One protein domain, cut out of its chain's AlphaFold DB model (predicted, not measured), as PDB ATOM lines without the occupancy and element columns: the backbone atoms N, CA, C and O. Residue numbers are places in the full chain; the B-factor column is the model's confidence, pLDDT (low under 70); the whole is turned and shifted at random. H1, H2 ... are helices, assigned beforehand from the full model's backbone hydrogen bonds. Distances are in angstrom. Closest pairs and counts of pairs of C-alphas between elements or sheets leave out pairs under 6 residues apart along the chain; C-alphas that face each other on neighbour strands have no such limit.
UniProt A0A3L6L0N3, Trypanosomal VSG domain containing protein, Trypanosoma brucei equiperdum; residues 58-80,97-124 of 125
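What this domain is: This is residues 58 to 80 and 97 to 124 of the 125 residues of the protein "Trypanosomal VSG domain containing protein" of Trypanosoma brucei equiperdum (UniProt A0A3L6L0N3). Long helix H3 makes the longest axis; H1 crosses its second half, H4 folds back from its last end to meet H1, and short H2 is near it. Residues 97 to 102, of which 100 to 102 belong to H3, stick out. The printed part has 51 residues with four named helices, H1 to H4, all helix, compact, radius of gyration of the C-alphas 10.3 A, spans 30 by 22 by 16 A.

How they stand to each other: H3, residues 100 to 113, touches H1, residues 58 to 67, at a steep tilt of 66 degrees, closest C-alphas Ala 62 and Ala 109, 4.3 A. H3, with residues 112 to 113 alone, touches H4, residues 116 to 122, only at the corner, closest C-alphas Ile 113 and Leu 119, 4.7 A. H4 touches H1, closest C-alphas Leu 63 and Val 122, 6.0 A. H2, residues 70 to 74, is close to but not clearly touching H3, closest C-alphas Gln 73 and Ala 110, 6.5 A. In H1 to H4 every O i to N i+4 pair is within hydrogen-bond range.

Where its parts are: H3 measures 20.5 A from C-alpha 100 at (224.065, 226.295, 206.291) to C-alpha 113 at (222.951, 244.417, 215.868); H1, 14.4 A long, begins with C-alpha 58 at (215.266, 235.808, 215.132); H4 measures 10.0 A and H2 5.9 A from first to last C-alpha.

The domain as a whole: Residues 81 to 96 are not printed; C-alphas 80 and 97 are 23.3 A apart. Residues 78 to 80, 97 to 98, 116, 118 and 122 have pLDDT under 70.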
ATOM      1  N   ASN A  58     214.320 234.826 215.662       87.12
ATOM      2  CA  ASN A  58     215.266 235.808 215.132       87.12
ATOM      3  C   ASN A  58     215.627 236.887 216.165       87.12
ATOM      4  O   ASN A  58     216.801 237.237 216.288       87.12
ATOM      5  N   ASP A  59     214.660 237.345 216.963       84.81
ATOM      6  CA  ASP A  59     214.902 238.329 218.026       84.81
ATOM      7  C   ASP A  59     215.795 237.761 219.140       84.81
ATOM      8  O   ASP A  59     216.694 238.444 219.629       84.81
ATOM      9  N   LEU A  60     215.623 236.480 219.492       89.38
ATOM     10  CA  LEU A  60     216.471 235.797 220.474       89.38
ATOM     11  C   LEU A  60     217.892 235.582 219.948       89.38
ATOM     12  O   LEU A  60     218.855 235.716 220.703       89.38
ATOM     13  N   LEU A  61     218.040 235.272 218.660       90.94
ATOM     14  CA  LEU A  61     219.350 235.158 218.018       90.94
ATOM     15  C   LEU A  61     220.052 236.518 217.942       90.94
ATOM     16  O   LEU A  61     221.247 236.599 218.228       90.94
ATOM     17  N   ALA A  62     219.326 237.590 217.620       90.00
ATOM     18  CA  ALA A  62     219.856 238.952 217.635       90.00
ATOM     19  C   ALA A  62     220.267 239.379 219.052       90.00
ATOM     20  O   ALA A  62     221.350 239.937 219.236       90.00
ATOM     21  N   LEU A  63     219.453 239.053 220.060       89.25
ATOM     22  CA  LEU A  63     219.786 239.280 221.462       89.25
ATOM     23  C   LEU A  63     221.054 238.513 221.848       89.25
ATOM     24  O   LEU A  63     221.995 239.112 222.367       89.25
ATOM     25  N   ASN A  64     221.128 237.217 221.542       92.88
ATOM     26  CA  ASN A  64     222.312 236.407 221.822       92.88
ATOM     27  C   ASN A  64     223.570 236.985 221.149       92.88
ATOM     28  O   ASN A  64     224.593 237.152 221.809       92.88
ATOM     29  N   MET A  65     223.470 237.386 219.878       90.56
ATOM     30  CA  MET A  65     224.565 238.015 219.137       90.56
ATOM     31  C   MET A  65     224.995 239.357 219.754       90.56
ATOM     32  O   MET A  65     226.187 239.652 219.784       90.56
ATOM     33  N   SER A  66     224.059 240.146 220.299       88.38
ATOM     34  CA  SER A  66     224.370 241.412 220.988       88.38
ATOM     35  C   SER A  66     225.188 241.222 222.271       88.38
ATOM     36  O   SER A  66     225.977 242.094 222.633       88.38
ATOM     37  N   HIS A  67     225.022 240.074 222.933       89.81
ATOM     38  CA  HIS A  67     225.746 239.703 224.149       89.81
ATOM     39  C   HIS A  67     227.039 238.929 223.877       89.81
ATOM     40  O   HIS A  67     227.859 238.778 224.784       89.81
ATOM     41  N   ALA A  68     227.225 238.424 222.658       89.31
ATOM     42  CA  ALA A  68     228.414 237.680 222.294       89.31
ATOM     43  C   ALA A  68     229.656 238.578 222.264       89.31
ATOM     44  O   ALA A  68     229.569 239.778 221.997       89.31
ATOM     45  N   ASP A  69     230.829 237.997 222.507       86.50
ATOM     46  CA  ASP A  69     232.082 238.742 222.443       86.50
ATOM     47  C   ASP A  69     232.431 239.170 221.005       86.50
ATOM     48  O   ASP A  69     231.918 238.644 220.013       86.50
ATOM     49  N   SER A  70     233.342 240.136 220.876       83.25
ATOM     50  CA  SER A  70     233.737 240.687 219.575       83.25
ATOM     51  C   SER A  70     234.352 239.650 218.633       83.25
ATOM     52  O   SER A  70     234.239 239.802 217.418       83.25
ATOM     53  N   THR A  71     234.998 238.607 219.166       84.88
ATOM     54  CA  THR A  71     235.591 237.527 218.362       84.88
ATOM     55  C   THR A  71     234.492 236.681 217.737       84.88
ATOM     56  O   THR A  71     234.564 236.364 216.549       84.88
ATOM     57  N   TRP A  72     233.449 236.362 218.507       83.94
ATOM     58  CA  TRP A  72     232.272 235.665 218.000       83.94
ATOM     59  C   TRP A  72     231.508 236.505 216.976       83.94
ATOM     60  O   TRP A  72     231.249 236.038 215.869       83.94
ATOM     61  N   GLN A  73     231.213 237.769 217.291       85.69
ATOM     62  CA  GLN A  73     230.488 238.649 216.372       85.69
ATOM     63  C   GLN A  73     231.223 238.817 215.029       85.69
ATOM     64  O   GLN A  73     230.603 238.772 213.964       85.69
ATOM     65  N   ALA A  74     232.554 238.952 215.055       82.56
ATOM     66  CA  ALA A  74     233.376 239.116 213.854       82.56
ATOM     67  C   ALA A  74     233.337 237.908 212.898       82.56
ATOM     68  O   ALA A  74     233.619 238.069 211.711       82.56
ATOM     69  N   LYS A  75     232.945 236.713 213.366       82.06
ATOM     70  CA  LYS A  75     232.751 235.547 212.486       82.06
ATOM     71  C   LYS A  75     231.602 235.744 211.491       82.06
ATOM     72  O   LYS A  75     231.629 235.148 210.417       82.06
ATOM     73  N   PHE A  76     230.622 236.581 211.835       82.69
ATOM     74  CA  PHE A  76     229.367 236.735 211.090       82.69
ATOM     75  C   PHE A  76     229.144 238.148 210.543       82.69
ATOM     76  O   PHE A  76     228.311 238.344 209.657       82.69
ATOM     77  N   GLN A  77     229.891 239.142 211.030       74.25
ATOM     78  CA  GLN A  77     229.882 240.480 210.451       74.25
ATOM     79  C   GLN A  77     230.602 240.478 209.097       74.25
ATOM     80  O   GLN A  77     231.748 240.047 208.978       74.25
ATOM     81  N   LYS A  78     229.954 241.021 208.062       62.84
ATOM     82  CA  LYS A  78     230.669 241.407 206.839       62.84
ATOM     83  C   LYS A  78     231.683 242.487 207.207       62.84
ATOM     84  O   LYS A  78     231.339 243.408 207.953       62.84
ATOM     85  N   ALA A  79     232.903 242.395 206.672       50.59
ATOM     86  CA  ALA A  79     233.875 243.479 206.764       50.59
ATOM     87  C   ALA A  79     233.171 244.789 206.391       50.59
ATOM     88  O   ALA A  79     232.498 244.841 205.355       50.59
ATOM     89  N   LYS A  80     233.255 245.815 207.253       42.31
ATOM     90  CA  LYS A  80     232.690 247.134 206.953       42.31
ATOM     91  C   LYS A  80     233.201 247.539 205.577       42.31
ATOM     92  O   LYS A  80     234.393 247.767 205.406       42.31
ATOM     93  N   GLU A  97     231.085 225.676 212.654       61.44
ATOM     94  CA  GLU A  97     230.237 224.917 213.567       61.44
ATOM     95  C   GLU A  97     228.787 225.270 213.231       61.44
ATOM     96  O   GLU A  97     228.388 226.427 213.336       61.44
ATOM     97  N   GLY A  98     228.040 224.287 212.725       66.88
ATOM     98  CA  GLY A  98     226.652 224.443 212.288       66.88
ATOM     99  C   GLY A  98     226.407 224.174 210.797       66.88
ATOM    100  O   GLY A  98     227.317 224.177 209.960       66.88
ATOM    101  N   ASN A  99     225.148 223.897 210.466       80.81
ATOM    102  CA  ASN A  99     224.658 223.719 209.101       80.81
ATOM    103  C   ASN A  99     224.440 225.075 208.393       80.81
ATOM    104  O   ASN A  99     224.512 226.144 208.993       80.81
ATOM    105  N   GLU A 100     224.185 225.058 207.080       81.25
ATOM    106  CA  GLU A 100     224.065 226.295 206.291       81.25
ATOM    107  C   GLU A 100     222.923 227.224 206.747       81.25
ATOM    108  O   GLU A 100     223.060 228.449 206.666       81.25
ATOM    109  N   ALA A 101     221.821 226.664 207.253       82.81
ATOM    110  CA  ALA A 101     220.696 227.451 207.746       82.81
ATOM    111  C   ALA A 101     221.056 228.165 209.056       82.81
ATOM    112  O   ALA A 101     220.816 229.365 209.181       82.81
ATOM    113  N   GLU A 102     221.711 227.464 209.982       82.88
ATOM    114  CA  GLU A 102     222.220 228.038 211.236       82.88
ATOM    115  C   GLU A 102     223.219 229.164 210.956       82.88
ATOM    116  O   GLU A 102     223.115 230.261 211.503       82.88
ATOM    117  N   MET A 103     224.137 228.930 210.020       83.81
ATOM    118  CA  MET A 103     225.102 229.934 209.578       83.81
ATOM    119  C   MET A 103     224.433 231.185 209.002       83.81
ATOM    120  O   MET A 103     224.868 232.304 209.271       83.81
ATOM    121  N   THR A 104     223.366 231.008 208.223       85.44
ATOM    122  CA  THR A 104     222.598 232.125 207.661       85.44
ATOM    123  C   THR A 104     221.878 232.906 208.760       85.44
ATOM    124  O   THR A 104     221.933 234.136 208.760       85.44
ATOM    125  N   ALA A 105     221.285 232.213 209.735       87.69
ATOM    126  CA  ALA A 105     220.598 232.842 210.859       87.69
ATOM    127  C   ALA A 105     221.552 233.710 211.702       87.69
ATOM    128  O   ALA A 105     221.213 234.839 212.062       87.69
ATOM    129  N   TRP A 106     222.783 233.246 211.933       88.25
ATOM    130  CA  TRP A 106     223.790 234.025 212.658       88.25
ATOM    131  C   TRP A 106     224.284 235.260 211.897       88.25
ATOM    132  O   TRP A 106     224.510 236.302 212.513       88.25
ATOM    133  N   VAL A 107     224.395 235.192 210.567       87.56
ATOM    134  CA  VAL A 107     224.687 236.378 209.740       87.56
ATOM    135  C   VAL A 107     223.558 237.403 209.850       87.56
ATOM    136  O   VAL A 107     223.825 238.585 210.055       87.56
ATOM    137  N   THR A 108     222.299 236.965 209.778       87.56
ATOM    138  CA  THR A 108     221.137 237.851 209.947       87.56
ATOM    139  C   THR A 108     221.110 238.499 211.334       87.56
ATOM    140  O   THR A 108     220.908 239.710 211.438       87.56
ATOM    141  N   ALA A 109     221.389 237.737 212.394       88.38
ATOM    142  CA  ALA A 109     221.495 238.260 213.756       88.38
ATOM    143  C   ALA A 109     222.625 239.299 213.900       88.38
ATOM    144  O   ALA A 109     222.435 240.350 214.517       88.38
ATOM    145  N   ALA A 110     223.785 239.056 213.282       87.12
ATOM    146  CA  ALA A 110     224.903 240.002 213.281       87.12
ATOM    147  C   ALA A 110     224.577 241.296 212.513       87.12
ATOM    148  O   ALA A 110     224.936 242.391 212.949       87.12
ATOM    149  N   GLU A 111     223.851 241.203 211.396       84.56
ATOM    150  CA  GLU A 111     223.351 242.371 210.661       84.56
ATOM    151  C   GLU A 111     222.298 243.162 211.461       84.56
ATOM    152  O   GLU A 111     222.226 244.392 211.336       84.56
ATOM    153  N   ALA A 112     221.504 242.488 212.299       82.81
ATOM    154  CA  ALA A 112     220.514 243.129 213.159       82.81
ATOM    155  C   ALA A 112     221.172 244.024 214.218       82.81
ATOM    156  O   ALA A 112     220.716 245.142 214.426       82.81
ATOM    157  N   ILE A 113     222.292 243.619 214.817       82.06
ATOM    158  CA  ILE A 113     222.951 244.417 215.868       82.06
ATOM    159  C   ILE A 113     223.903 245.500 215.332       82.06
ATOM    160  O   ILE A 113     224.378 246.345 216.087       82.06
ATOM    161  N   ASN A 114     224.168 245.526 214.022       76.56
ATOM    162  CA  ASN A 114     225.214 246.364 213.417       76.56
ATOM    163  C   ASN A 114     224.863 247.866 213.308       76.56
ATOM    164  O   ASN A 114     225.632 248.665 212.773       76.56
ATOM    165  N   SER A 115     223.689 248.277 213.799       71.38
ATOM    166  CA  SER A 115     223.292 249.686 213.887       71.38
ATOM    167  C   SER A 115     222.701 249.980 215.257       71.38
ATOM    168  O   SER A 115     221.918 249.183 215.772       71.38
ATOM    169  N   LYS A 116     223.023 251.153 215.816       67.06
ATOM    170  CA  LYS A 116     222.554 251.569 217.144       67.06
ATOM    171  C   LYS A 116     221.029 251.495 217.279       67.06
ATOM    172  O   LYS A 116     220.539 250.964 218.259       67.06
ATOM    173  N   THR A 117     220.288 251.947 216.266       71.12
ATOM    174  CA  THR A 117     218.816 251.908 216.258       71.12
ATOM    175  C   THR A 117     218.256 250.491 216.351       71.12
ATOM    176  O   THR A 117     217.286 250.264 217.064       71.12
ATOM    177  N   LYS A 118     218.851 249.532 215.634       65.56
ATOM    178  CA  LYS A 118     218.391 248.141 215.668       65.56
ATOM    179  C   LYS A 118     218.832 247.424 216.947       65.56
ATOM    180  O   LYS A 118     218.054 246.662 217.501       65.56
ATOM    181  N   LEU A 119     220.028 247.724 217.452       70.31
ATOM    182  CA  LEU A 119     220.490 247.233 218.750       70.31
ATOM    183  C   LEU A 119     219.576 247.718 219.886       70.31
ATOM    184  O   LEU A 119     219.130 246.919 220.699       70.31
ATOM    185  N   ASP A 120     219.231 249.008 219.895       76.94
ATOM    186  CA  ASP A 120     218.318 249.586 220.885       76.94
ATOM    187  C   ASP A 120     216.902 248.961 220.793       76.94
ATOM    188  O   ASP A 120     216.196 248.901 221.797       76.94
ATOM    189  N   ALA A 121     216.486 248.464 219.618       70.88
ATOM    190  CA  ALA A 121     215.219 247.748 219.434       70.88
ATOM    191  C   ALA A 121     215.261 246.304 219.967       70.88
ATOM    192  O   ALA A 121     214.280 245.852 220.545       70.88
ATOM    193  N   VAL A 122     216.394 245.611 219.817       69.75
ATOM    194  CA  VAL A 122     216.614 244.249 220.346       69.75
ATOM    195  C   VAL A 122     216.734 244.243 221.873       69.75
ATOM    196  O   VAL A 122     216.320 243.294 222.526       69.75
ATOM    197  N   LEU A 123     217.300 245.302 222.459       75.00
ATOM    198  CA  LEU A 123     217.525 245.411 223.906       75.00
ATOM    199  C   LEU A 123     216.317 245.951 224.688       75.00
ATOM    200  O   LEU A 123     216.399 246.107 225.909       75.00
ATOM    201  N   LYS A 124     215.215 246.290 224.010       72.31
ATOM    202  CA  LYS A 124     214.015 246.790 224.676       72.31
ATOM    203  C   LYS A 124     213.220 245.599 225.246       72.31
ATOM    204  O   LYS A 124     212.923 244.692 224.474       72.31
TER     205      LYS A 124